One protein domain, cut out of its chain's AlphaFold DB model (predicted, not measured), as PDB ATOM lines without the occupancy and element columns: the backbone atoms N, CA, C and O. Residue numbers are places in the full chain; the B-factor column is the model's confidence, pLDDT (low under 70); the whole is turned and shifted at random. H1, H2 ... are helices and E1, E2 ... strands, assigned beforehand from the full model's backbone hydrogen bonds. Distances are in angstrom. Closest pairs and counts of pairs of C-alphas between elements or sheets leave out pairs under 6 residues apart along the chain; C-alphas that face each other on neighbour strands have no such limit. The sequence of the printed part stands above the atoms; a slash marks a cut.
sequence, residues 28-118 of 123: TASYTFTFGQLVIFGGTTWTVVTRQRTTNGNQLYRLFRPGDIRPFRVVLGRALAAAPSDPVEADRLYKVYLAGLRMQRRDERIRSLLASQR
ATOM      1  N   THR A  28     -85.913-134.236-133.319       76.75
ATOM      2  CA  THR A  28     -86.675-133.338-132.443       76.75
ATOM      3  C   THR A  28     -88.129-133.289-132.906       76.75
ATOM      4  O   THR A  28     -88.412-133.306-134.100       76.75
ATOM      5  N   ALA A  29     -89.063-133.278-131.953       80.12
ATOM      6  CA  ALA A  29     -90.487-133.131-132.235       80.12
ATOM      7  C   ALA A  29     -90.941-131.753-131.740       80.12
ATOM      8  O   ALA A  29     -90.830-131.467-130.547       80.12
ATOM      9  N   SER A  30     -91.454-130.920-132.643       86.88
ATOM     10  CA  SER A  30     -92.096-129.646-132.298       86.88
ATOM     11  C   SER A  30     -93.561-129.912-131.988       86.88
ATOM     12  O   SER A  30     -94.341-130.127-132.906       86.88
ATOM     13  N   TYR A  31     -93.933-129.984-130.711       91.44
ATOM     14  CA  TYR A  31     -95.296-130.341-130.309       91.44
ATOM     15  C   TYR A  31     -96.297-129.224-130.607       91.44
ATOM     16  O   TYR A  31     -96.177-128.132-130.061       91.44
ATOM     17  N   THR A  32     -97.309-129.533-131.415       93.31
ATOM     18  CA  THR A  32     -98.414-128.625-131.752       93.31
ATOM     19  C   THR A  32     -99.352-128.367-130.570       93.31
ATOM     20  O   THR A  32     -99.827-127.250-130.409       93.31
ATOM     21  N   PHE A  33     -99.608-129.378-129.733       93.81
ATOM     22  CA  PHE A  33    -100.535-129.274-128.604       93.81
ATOM     23  C   PHE A  33     -99.792-129.273-127.265       93.81
ATOM     24  O   PHE A  33     -98.738-129.910-127.105       93.81
ATOM     25  N   THR A  34    -100.337-128.561-126.284       92.44
ATOM     26  CA  THR A  34     -99.788-128.453-124.927       92.44
ATOM     27  C   THR A  34    -100.442-129.449-123.969       92.44
ATOM     28  O   THR A  34    -101.468-130.058-124.262       92.44
ATOM     29  N   PHE A  35     -99.802-129.683-122.821       92.06
ATOM     30  CA  PHE A  35    -100.403-130.488-121.757       92.06
ATOM     31  C   PHE A  35    -101.635-129.775-121.192       92.06
ATOM     32  O   PHE A  35    -101.615-128.560-121.028       92.06
ATOM     33  N   GLY A  36    -102.691-130.529-120.890       90.19
ATOM     34  CA  GLY A  36    -103.968-129.997-120.412       90.19
ATOM     35  C   GLY A  36    -104.867-129.432-121.515       90.19
ATOM     36  O   GLY A  36    -106.047-129.219-121.268       90.19
ATOM     37  N   GLN A  37    -104.363-129.245-122.739       92.69
ATOM     38  CA  GLN A  37    -105.158-128.717-123.846       92.69
ATOM     39  C   GLN A  37    -106.259-129.696-124.274       92.69
ATOM     40  O   GLN A  37    -106.052-130.914-124.296       92.69
ATOM     41  N   LEU A  38    -107.414-129.150-124.661       93.81
ATOM     42  CA  LEU A  38    -108.507-129.907-125.265       93.81
ATOM     43  C   LEU A  38    -108.290-130.063-126.773       93.81
ATOM     44  O   LEU A  38    -107.970-129.108-127.484       93.81
ATOM     45  N   VAL A  39    -108.463-131.286-127.261       95.12
ATOM     46  CA  VAL A  39    -108.280-131.668-128.665       95.12
ATOM     47  C   VAL A  39    -109.426-132.555-129.126       95.12
ATOM     48  O   VAL A  39    -110.007-133.297-128.336       95.12
ATOM     49  N   ILE A  40    -109.737-132.507-130.417       95.50
ATOM     50  CA  ILE A  40    -110.740-133.369-131.037       95.50
ATOM     51  C   ILE A  40    -110.038-134.578-131.653       95.50
ATOM     52  O   ILE A  40    -109.107-134.439-132.450       95.50
ATOM     53  N   PHE A  41    -110.513-135.772-131.304       95.19
ATOM     54  CA  PHE A  41    -110.103-137.037-131.904       95.19
ATOM     55  C   PHE A  41    -111.332-137.914-132.144       95.19
ATOM     56  O   PHE A  41    -112.091-138.194-131.214       95.19
ATOM     57  N   GLY A  42    -111.538-138.336-133.397       91.75
ATOM     58  CA  GLY A  42    -112.704-139.139-133.784       91.75
ATOM     59  C   GLY A  42    -114.041-138.445-133.490       91.75
ATOM     60  O   GLY A  42    -114.959-139.084-132.991       91.75
ATOM     61  N   GLY A  43    -114.119-137.125-133.704       91.62
ATOM     62  CA  GLY A  43    -115.326-136.323-133.449       91.62
ATOM     63  C   GLY A  43    -115.638-136.061-131.971       91.62
ATOM     64  O   GLY A  43    -116.676-135.495-131.656       91.62
ATOM     65  N   THR A  44    -114.756-136.463-131.056       92.06
ATOM     66  CA  THR A  44    -114.952-136.336-129.607       92.06
ATOM     67  C   THR A  44    -113.855-135.478-128.986       92.06
ATOM     68  O   THR A  44    -112.720-135.521-129.459       92.06
ATOM     69  N   THR A  45    -114.162-134.747-127.912       93.00
ATOM     70  CA  THR A  45    -113.187-133.949-127.152       93.00
ATOM     71  C   THR A  45    -112.407-134.795-126.142       93.00
ATOM     72  O   THR A  45    -112.979-135.583-125.386       93.00
ATOM     73  N   TRP A  46    -111.092-134.598-126.114       94.75
ATOM     74  CA  TRP A  46    -110.140-135.265-125.231       94.75
ATOM     75  C   TRP A  46    -109.170-134.257-124.620       94.75
ATOM     76  O   TRP A  46    -108.849-133.246-125.237       94.75
ATOM     77  N   THR A  47    -108.624-134.569-123.449       94.62
ATOM     78  CA  THR A  47    -107.565-133.777-122.810       94.62
ATOM     79  C   THR A  47    -106.196-134.375-123.119       94.62
ATOM     80  O   THR A  47    -105.984-135.579-122.963       94.62
ATOM     81  N   VAL A  48    -105.235-133.546-123.523       95.31
ATOM     82  CA  VAL A  48    -103.841-133.967-123.705       95.31
ATOM     83  C   VAL A  48    -103.175-134.140-122.348       95.31
ATOM     84  O   VAL A  48    -103.084-133.212-121.551       95.31
ATOM     85  N   VAL A  49    -102.645-135.331-122.095       94.69
ATOM     86  CA  VAL A  49    -102.070-135.686-120.794       94.69
ATOM     87  C   VAL A  49    -100.589-135.980-120.874       94.69
ATOM     88  O   VAL A  49     -99.840-135.566-119.989       94.69
ATOM     89  N   THR A  50    -100.147-136.683-121.919       93.81
ATOM     90  CA  THR A  50     -98.715-136.825-122.183       93.81
ATOM     91  C   THR A  50     -98.339-136.541-123.622       93.81
ATOM     92  O   THR A  50     -99.161-136.642-124.532       93.81
ATOM     93  N   ARG A  51     -97.072-136.170-123.813       95.00
ATOM     94  CA  ARG A  51     -96.462-135.898-125.111       95.00
ATOM     95  C   ARG A  51     -95.191-136.720-125.222       95.00
ATOM     96  O   ARG A  51     -94.378-136.737-124.300       95.00
ATOM     97  N   GLN A  52     -95.052-137.433-126.323       92.88
ATOM     98  CA  GLN A  52     -93.917-138.294-126.613       92.88
ATOM     99  C   GLN A  52     -93.526-138.130-128.076       92.88
ATOM    100  O   GLN A  52     -94.322-137.697-128.903       92.88
ATOM    101  N   ARG A  53     -92.296-138.506-128.412       90.31
ATOM    102  CA  ARG A  53     -91.851-138.577-129.803       90.31
ATOM    103  C   ARG A  53     -91.694-140.027-130.218       90.31
ATOM    104  O   ARG A  53     -91.255-140.854-129.419       90.31
ATOM    105  N   THR A  54     -91.993-140.322-131.473       88.31
ATOM    106  CA  THR A  54     -91.563-141.582-132.077       88.31
ATOM    107  C   THR A  54     -90.068-141.543-132.382       88.31
ATOM    108  O   THR A  54     -89.446-140.477-132.434       88.31
ATOM    109  N   THR A  55     -89.497-142.710-132.678       84.31
ATOM    110  CA  THR A  55     -88.120-142.853-133.178       84.31
ATOM    111  C   THR A  55     -87.863-142.034-134.449       84.31
ATOM    112  O   THR A  55     -86.731-141.628-134.688       84.31
ATOM    113  N   ASN A  56     -88.913-141.732-135.219       85.06
ATOM    114  CA  ASN A  56     -88.845-140.958-136.461       85.06
ATOM    115  C   ASN A  56     -89.182-139.466-136.262       85.06
ATOM    116  O   ASN A  56     -89.370-138.756-137.241       85.06
ATOM    117  N   GLY A  57     -89.305-138.989-135.018       86.25
ATOM    118  CA  GLY A  57     -89.594-137.580-134.723       86.25
ATOM    119  C   GLY A  57     -91.065-137.178-134.793       86.25
ATOM    120  O   GLY A  57     -91.380-136.007-134.600       86.25
ATOM    121  N   ASN A  58     -91.984-138.119-135.020       90.69
ATOM    122  CA  ASN A  58     -93.410-137.797-135.039       90.69
ATOM    123  C   ASN A  58     -93.914-137.526-133.623       90.69
ATOM    124  O   ASN A  58     -93.518-138.194-132.667       90.69
ATOM    125  N   GLN A  59     -94.846-136.585-133.508       94.69
ATOM    126  CA  GLN A  59     -95.503-136.261-132.250       94.69
ATOM    127  C   GLN A  59     -96.521-137.354-131.892       94.69
ATOM    128  O   GLN A  59     -97.430-137.645-132.674       94.69
ATOM    129  N   LEU A  60     -96.388-137.932-130.706       95.56
ATOM    130  CA  LEU A  60     -97.348-138.824-130.068       95.56
ATOM    131  C   LEU A  60     -97.967-138.119-128.867       95.56
ATOM    132  O   LEU A  60     -97.269-137.513-128.053       95.56
ATOM    133  N   TYR A  61     -99.275-138.259-128.730       96.19
ATOM    134  CA  TYR A  61    -100.042-137.709-127.629       96.19
ATOM    135  C   TYR A  61    -100.782-138.829-126.918       96.19
ATOM    136  O   TYR A  61    -101.427-139.662-127.557       96.19
ATOM    137  N   ARG A  62    -100.708-138.834-125.588       95.69
ATOM    138  CA  ARG A  62    -101.613-139.619-124.756       95.69
ATOM    139  C   ARG A  62    -102.757-138.723-124.329       95.69
ATOM    140  O   ARG A  62    -102.541-137.684-123.705       95.69
ATOM    141  N   LEU A  63    -103.951-139.158-124.669       95.31
ATOM    142  CA  LEU A  63    -105.203-138.478-124.423       95.31
ATOM    143  C   LEU A  63    -105.912-139.106-123.232       95.31
ATOM    144  O   LEU A  63    -105.769-140.310-122.992       95.31
ATOM    145  N   PHE A  64    -106.688-138.293-122.526       94.62
ATOM    146  CA  PHE A  64    -107.580-138.724-121.464       94.62
ATOM    147  C   PHE A  64    -108.988-138.185-121.677       94.62
ATOM    148  O   PHE A  64    -109.162-137.033-122.077       94.62
ATOM    149  N   ARG A  65    -109.982-139.011-121.367       91.69
ATOM    150  CA  ARG A  65    -111.381-138.611-121.295       91.69
ATOM    151  C   ARG A  65    -112.045-139.278-120.089       91.69
ATOM    152  O   ARG A  65    -112.066-140.509-120.027       91.69
ATOM    153  N   PRO A  66    -112.581-138.508-119.131       87.56
ATOM    154  CA  PRO A  66    -113.306-139.089-118.010       87.56
ATOM    155  C   PRO A  66    -114.638-139.689-118.479       87.56
ATOM    156  O   PRO A  66    -115.280-139.158-119.381       87.56
ATOM    157  N   GLY A  67    -115.049-140.799-117.862       85.75
ATOM    158  CA  GLY A  67    -116.327-141.467-118.147       85.75
ATOM    159  C   GLY A  67    -116.371-142.302-119.433       85.75
ATOM    160  O   GLY A  67    -117.367-142.977-119.674       85.75
ATOM    161  N   ASP A  68    -115.313-142.304-120.246       89.50
ATOM    162  CA  ASP A  68    -115.201-143.200-121.402       89.50
ATOM    163  C   ASP A  68    -114.833-144.626-120.946       89.50
ATOM    164  O   ASP A  68    -114.061-144.802-119.999       89.50
ATOM    165  N   ILE A  69    -115.334-145.649-121.646       88.62
ATOM    166  CA  ILE A  69    -115.001-147.067-121.407       88.62
ATOM    167  C   ILE A  69    -113.498-147.302-121.604       88.62
ATOM    168  O   ILE A  69    -112.881-148.120-120.922       88.62
ATOM    169  N   ARG A  70    -112.887-146.573-122.547       88.00
ATOM    170  CA  ARG A  70    -111.436-146.563-122.758       88.00
ATOM    171  C   ARG A  70    -110.924-145.141-122.556       88.00
ATOM    172  O   ARG A  70    -110.703-144.426-123.536       88.00
ATOM    173  N   PRO A  71    -110.693-144.739-121.295       89.50
ATOM    174  CA  PRO A  71    -110.415-143.353-120.947       89.50
ATOM    175  C   PRO A  71    -109.054-142.873-121.442       89.50
ATOM    176  O   PRO A  71    -108.815-141.673-121.439       89.50
ATOM    177  N   PHE A  72    -108.165-143.770-121.883       93.12
ATOM    178  CA  PHE A  72    -106.864-143.414-122.440       93.12
ATOM    179  C   PHE A  72    -106.731-143.843-123.892       93.12
ATOM    180  O   PHE A  72    -107.047-144.978-124.251       93.12
ATOM    181  N   ARG A  73    -106.154-142.960-124.709       94.19
ATOM    182  CA  ARG A  73    -105.751-143.274-126.083       94.19
ATOM    183  C   ARG A  73    -104.377-142.706-126.380       94.19
ATOM    184  O   ARG A  73    -104.009-141.666-125.849       94.19
ATOM    185  N   VAL A  74    -103.622-143.391-127.228       95.38
ATOM    186  CA  VAL A  74    -102.339-142.904-127.742       95.38
ATOM    187  C   VAL A  74    -102.506-142.664-129.231       95.38
ATOM    188  O   VAL A  74    -102.900-143.571-129.962       95.38
ATOM    189  N   VAL A  75    -102.261-141.432-129.668       95.69
ATOM    190  CA  VAL A  75    -102.600-140.965-131.015       95.69
ATOM    191  C   VAL A  75    -101.472-140.093-131.567       95.69
ATOM    192  O   VAL A  75    -100.785-139.395-130.823       95.69
ATOM    193  N   LEU A  76    -101.261-140.127-132.884       95.31
ATOM    194  CA  LEU A  76    -100.335-139.217-133.563       95.31
ATOM    195  C   LEU A  76    -100.905-137.797-133.629       95.31
ATOM    196  O   LEU A  76    -102.081-137.620-133.927       95.31
ATOM    197  N   GLY A  77    -100.050-136.784-133.474       93.31
ATOM    198  CA  GLY A  77    -100.456-135.372-133.512       93.31
ATOM    199  C   GLY A  77    -101.234-134.971-134.762       93.31
ATOM    200  O   GLY A  77    -102.211-134.245-134.668       93.31
ATOM    201  N   ARG A  78    -100.857-135.521-135.923       93.75
ATOM    202  CA  ARG A  78    -101.526-135.261-137.211       93.75
ATOM    203  C   ARG A  78    -102.981-135.735-137.288       93.75
ATOM    204  O   ARG A  78    -103.678-135.361-138.216       93.75
ATOM    205  N   ALA A  79    -103.409-136.606-136.375       94.38
ATOM    206  CA  ALA A  79    -104.781-137.109-136.318       94.38
ATOM    207  C   ALA A  79    -105.656-136.315-135.332       94.38
ATOM    208  O   ALA A  79    -106.790-136.712-135.072       94.38
ATOM    209  N   LEU A  80    -105.122-135.236-134.751       95.75
ATOM    210  CA  LEU A  80    -105.812-134.387-133.790       95.75
ATOM    211  C   LEU A  80    -106.158-133.046-134.428       95.75
ATOM    212  O   LEU A  80    -105.365-132.488-135.185       95.75
ATOM    213  N   ALA A  81    -107.311-132.509-134.050       95.12
ATOM    214  CA  ALA A  81    -107.672-131.124-134.315       95.12
ATOM    215  C   ALA A  81    -107.735-130.339-133.000       95.12
ATOM    216  O   ALA A  81    -107.984-130.909-131.935       95.12
ATOM    217  N   ALA A  82    -107.509-129.027-133.065       92.19
ATOM    218  CA  ALA A  82    -107.739-128.160-131.916       92.19
ATOM    219  C   ALA A  82    -109.239-128.145-131.587       92.19
ATOM    220  O   ALA A  82    -110.064-127.952-132.480       92.19
ATOM    221  N   ALA A  83    -109.589-128.368-130.320       88.69
ATOM    222  CA  ALA A  83    -110.945-128.118-129.851       88.69
ATOM    223  C   ALA A  83    -111.092-126.627-129.503       88.69
ATOM    224  O   ALA A  83    -110.105-126.020-129.069       88.69
ATOM    225  N   PRO A  84    -112.293-126.034-129.631       78.94
ATOM    226  CA  PRO A  84    -112.585-124.778-128.951       78.94
ATOM    227  C   PRO A  84    -112.366-125.004-127.450       78.94
ATOM    228  O   PRO A  84    -113.007-125.860-126.844       78.94
ATOM    229  N   SER A  85    -111.379-124.321-126.877       71.81
ATOM    230  CA  SER A  85    -110.948-124.558-125.503       71.81
ATOM    231  C   SER A  85    -111.460-123.453-124.588       71.81
ATOM    232  O   SER A  85    -110.967-122.328-124.669       71.81
ATOM    233  N   ASP A  86    -112.376-123.787-123.681       82.31
ATOM    234  CA  ASP A  86    -112.526-123.024-122.444       82.31
ATOM    235  C   ASP A  86    -111.357-123.408-121.511       82.31
ATOM    236  O   ASP A  86    -111.228-124.583-121.137       82.31
ATOM    237  N   PRO A  87    -110.460-122.468-121.155       80.94
ATOM    238  CA  PRO A  87    -109.332-122.759-120.275       80.94
ATOM    239  C   PRO A  87    -109.766-123.290-118.901       80.94
ATOM    240  O   PRO A  87    -109.038-124.085-118.304       80.94
ATOM    241  N   VAL A  88    -110.950-122.907-118.409       86.31
ATOM    242  CA  VAL A  88    -111.476-123.371-117.116       86.31
ATOM    243  C   VAL A  88    -111.874-124.843-117.191       86.31
ATOM    244  O   VAL A  88    -111.549-125.632-116.299       86.31
ATOM    245  N   GLU A  89    -112.540-125.244-118.272       85.00
ATOM    246  CA  GLU A  89    -112.927-126.637-118.495       85.00
ATOM    247  C   GLU A  89    -111.699-127.535-118.701       85.00
ATOM    248  O   GLU A  89    -111.605-128.617-118.110       85.00
ATOM    249  N   ALA A  90    -110.726-127.062-119.482       83.81
ATOM    250  CA  ALA A  90    -109.460-127.751-119.705       83.81
ATOM    251  C   ALA A  90    -108.720-128.029-118.382       83.81
ATOM    252  O   ALA A  90    -108.312-129.167-118.121       83.81
ATOM    253  N   ASP A  91    -108.612-127.021-117.508       87.06
ATOM    254  CA  ASP A  91    -108.001-127.162-116.181       87.06
ATOM    255  C   ASP A  91    -108.786-128.131-115.282       87.06
ATOM    256  O   ASP A  91    -108.200-129.015-114.645       87.06
ATOM    257  N   ARG A  92    -110.124-128.043-115.274       88.69
ATOM    258  CA  ARG A  92    -110.984-128.956-114.506       88.69
ATOM    259  C   ARG A  92    -110.759-130.414-114.909       88.69
ATOM    260  O   ARG A  92    -110.546-131.262-114.039       88.69
ATOM    261  N   LEU A  93    -110.785-130.719-116.206       86.31
ATOM    262  CA  LEU A  93    -110.590-132.081-116.717       86.31
ATOM    263  C   LEU A  93    -109.172-132.595-116.443       86.31
ATOM    264  O   LEU A  93    -108.987-133.758-116.070       86.31
ATOM    265  N   TYR A  94    -108.170-131.722-116.550       86.06
ATOM    266  CA  TYR A  94    -106.794-132.072-116.221       86.06
ATOM    267  C   TYR A  94    -106.608-132.379-114.725       86.06
ATOM    268  O   TYR A  94    -105.940-133.352-114.365       86.06
ATOM    269  N   LYS A  95    -107.260-131.628-113.830       89.81
ATOM    270  CA  LYS A  95    -107.274-131.919-112.385       89.81
ATOM    271  C   LYS A  95    -107.942-133.255-112.063       89.81
ATOM    272  O   LYS A  95    -107.424-133.996-111.226       89.81
ATOM    273  N   VAL A  96    -109.036-133.602-112.749       88.50
ATOM    274  CA  VAL A  96    -109.679-134.924-112.620       88.50
ATOM    275  C   VAL A  96    -108.704-136.040-112.999       88.50
ATOM    276  O   VAL A  96    -108.563-137.012-112.254       88.50
ATOM    277  N   TYR A  97    -107.968-135.878-114.102       87.44
ATOM    278  CA  TYR A  97    -106.904-136.812-114.471       87.44
ATOM    279  C   TYR A  97    -105.849-136.954-113.358       87.44
ATOM    280  O   TYR A  97    -105.513-138.073-112.959       87.44
ATOM    281  N   LEU A  98    -105.338-135.837-112.826       88.06
ATOM    282  CA  LEU A  98    -104.314-135.860-111.777       88.06
ATOM    283  C   LEU A  98    -104.807-136.539-110.492       88.06
ATOM    284  O   LEU A  98    -104.048-137.277-109.861       88.06
ATOM    285  N   ALA A  99    -106.066-136.319-110.113       86.62
ATOM    286  CA  ALA A  99    -106.683-136.983-108.971       86.62
ATOM    287  C   ALA A  99    -106.760-138.504-109.180       86.62
ATOM    288  O   ALA A  99    -106.339-139.266-108.306       86.62
ATOM    289  N   GLY A 100    -107.198-138.947-110.365       83.19
ATOM    290  CA  GLY A 100    -107.221-140.365-110.730       83.19
ATOM    291  C   GLY A 100    -105.831-141.009-110.703       83.19
ATOM    292  O   GLY A 100    -105.658-142.101-110.165       83.19
ATOM    293  N   LEU A 101    -104.807-140.304-111.194       83.50
ATOM    294  CA  LEU A 101    -103.427-140.797-111.182       83.50
ATOM    295  C   LEU A 101    -102.883-140.982-109.756       83.50
ATOM    296  O   LEU A 101    -102.158-141.940-109.483       83.50
ATOM    297  N   ARG A 102    -103.221-140.069-108.837       82.88
ATOM    298  CA  ARG A 102    -102.825-140.168-107.422       82.88
ATOM    299  C   ARG A 102    -103.466-141.376-106.741       82.88
ATOM    300  O   ARG A 102    -102.765-142.077-106.013       82.88
ATOM    301  N   MET A 103    -104.748-141.632-107.007       77.06
ATOM    302  CA  MET A 103    -105.449-142.827-106.521       77.06
ATOM    303  C   MET A 103    -104.770-144.104-107.028       77.06
ATOM    304  O   MET A 103    -104.363-144.940-106.227       77.06
ATOM    305  N   GLN A 104    -104.524-144.202-108.338       78.62
ATOM    306  CA  GLN A 104    -103.914-145.398-108.927       78.62
ATOM    307  C   GLN A 104    -102.525-145.704-108.341       78.62
ATOM    308  O   GLN A 104    -102.238-146.845-107.985       78.62
ATOM    309  N   ARG A 105    -101.668-144.685-108.182       83.94
ATOM    310  CA  ARG A 105    -100.341-144.865-107.566       83.94
ATOM    311  C   ARG A 105    -100.427-145.297-106.104       83.94
ATOM    312  O   ARG A 105     -99.573-146.052-105.643       83.94
ATOM    313  N   ARG A 106    -101.426-144.808-105.361       83.06
ATOM    314  CA  ARG A 106    -101.670-145.225-103.975       83.06
ATOM    315  C   ARG A 106    -102.035-146.708-103.924       83.06
ATOM    316  O   ARG A 106    -101.443-147.433-103.130       83.06
ATOM    317  N   ASP A 107    -102.927-147.157-104.798       83.69
ATOM    318  CA  ASP A 107    -103.352-148.557-104.856       83.69
ATOM    319  C   ASP A 107    -102.217-149.488-105.289       83.69
ATOM    320  O   ASP A 107    -102.014-150.538-104.681       83.69
ATOM    321  N   GLU A 108    -101.424-149.097-106.291       85.69
ATOM    322  CA  GLU A 108    -100.223-149.838-106.703       85.69
ATOM    323  C   GLU A 108     -99.209-149.950-105.559       85.69
ATOM    324  O   GLU A 108     -98.662-151.029-105.325       85.69
ATOM    325  N   ARG A 109     -99.007-148.874-104.787       86.81
ATOM    326  CA  ARG A 109     -98.141-148.898-103.603       86.81
ATOM    327  C   ARG A 109     -98.669-149.857-102.537       86.81
ATOM    328  O   ARG A 109     -97.886-150.629-101.993       86.81
ATOM    329  N   ILE A 110     -99.972-149.840-102.253       86.69
ATOM    330  CA  ILE A 110    -100.597-150.766-101.296       86.69
ATOM    331  C   ILE A 110    -100.424-152.214-101.773       86.69
ATOM    332  O   ILE A 110     -99.969-153.058-101.004       86.69
ATOM    333  N   ARG A 111    -100.705-152.497-103.052       86.81
ATOM    334  CA  ARG A 111    -100.505-153.830-103.645       86.81
ATOM    335  C   ARG A 111     -99.051-154.286-103.546       86.81
ATOM    336  O   ARG A 111     -98.805-155.426-103.165       86.81
ATOM    337  N   SER A 112     -98.099-153.401-103.838       87.00
ATOM    338  CA  SER A 112     -96.667-153.695-103.729       87.00
ATOM    339  C   SER A 112     -96.248-154.013-102.292       87.00
ATOM    340  O   SER A 112     -95.477-154.944-102.085       87.00
ATOM    341  N   LEU A 113     -96.756-153.273-101.300       89.75
ATOM    342  CA  LEU A 113     -96.458-153.511 -99.883       89.75
ATOM    343  C   LEU A 113     -97.010-154.861 -99.409       89.75
ATOM    344  O   LEU A 113     -96.295-155.637 -98.775       89.75
ATOM    345  N   LEU A 114     -98.254-155.174 -99.777       87.62
ATOM    346  CA  LEU A 114     -98.873-156.464 -99.466       87.62
ATOM    347  C   LEU A 114     -98.122-157.630-100.128       87.62
ATOM    348  O   LEU A 114     -97.931-158.672 -99.501       87.62
ATOM    349  N   ALA A 115     -97.655-157.451-101.368       84.56
ATOM    350  CA  ALA A 115     -96.832-158.442-102.058       84.56
ATOM    351  C   ALA A 115     -95.486-158.665-101.345       84.56
ATOM    352  O   ALA A 115     -95.083-159.812-101.164       84.56
ATOM    353  N   SER A 116     -94.824-157.598-100.875       81.62
ATOM    354  CA  SER A 116     -93.561-157.727-100.132       81.62
ATOM    355  C   SER A 116     -93.712-158.422 -98.775       81.62
ATOM    356  O   SER A 116     -92.854-159.217 -98.413       81.62
ATOM    357  N   GLN A 117     -94.817-158.194 -98.052       78.44
ATOM    358  CA  GLN A 117     -95.056-158.827 -96.745       78.44
ATOM    359  C   GLN A 117     -95.353-160.330 -96.852       78.44
ATOM    360  O   GLN A 117     -94.993-161.098 -95.964       78.44
ATOM    361  N   ARG A 118     -95.977-160.778 -97.951       69.88
ATOM    362  CA  ARG A 118     -96.184-162.214 -98.212       69.88
ATOM    363  C   ARG A 118     -94.887-162.952 -98.542       69.88
ATOM    364  O   ARG A 118     -94.791-164.135 -98.247       69.88
TER     365      ARG A 118
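AT A GLANCE: This is residues 28 to 118 of the 123 residues of an uncharacterized protein of Neorhizobium galegae bv. officinalis (UniProt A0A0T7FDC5). A strongly twisted four-stranded sheet makes a compact body; one long helix, H1, packs across it with residues 87 to 98, then sticks out as a free arm, residues 101 to 118. The 91 printed residues include four named strands, then one helix, class mixed; the sheet, E1, E2, E3, E4, is an antiparallel meander, each strand beside the one before. The whole is loose, radius of gyration of the C-alphas 15.6 A, spanning 48 by 33 by 21 A.

HOW THE PARTS SIT: E1, residues 38 to 41, and E2, 44 to 53, form a hairpin, N 39 and O 46 within hydrogen-bond range at 2.8 A. E2 bends by 74 degrees at residue 49. E2 and E3, residues 59 to 64, form a hairpin, N 52 to O 60 2.8 A. E3 and E4, residues 72 to 76, form another, N 61 to O 75 2.8 A. H1, residues 87 to 118, is on the sheet, making two layers, height 6.5 A; its closest C-alphas to E2 are Tyr 94 and Thr 47, 6.8 A. Every O i to N i+4 pair in H1 is within hydrogen-bond range.

IN THESE COORDINATES: E1 begins at C-alpha 38 (-108.507, -129.907, -125.265). E2 spans 23.2 A; H1 spans 47.1 A, ending at C-alpha 118 (-96.184, -162.214, -98.212).

THE WHOLE: The farthest C-alphas, Pro 84 and Arg 118, are 51.1 A apart. The printed part has no cut and no long link; residue 118 has pLDDT under 70.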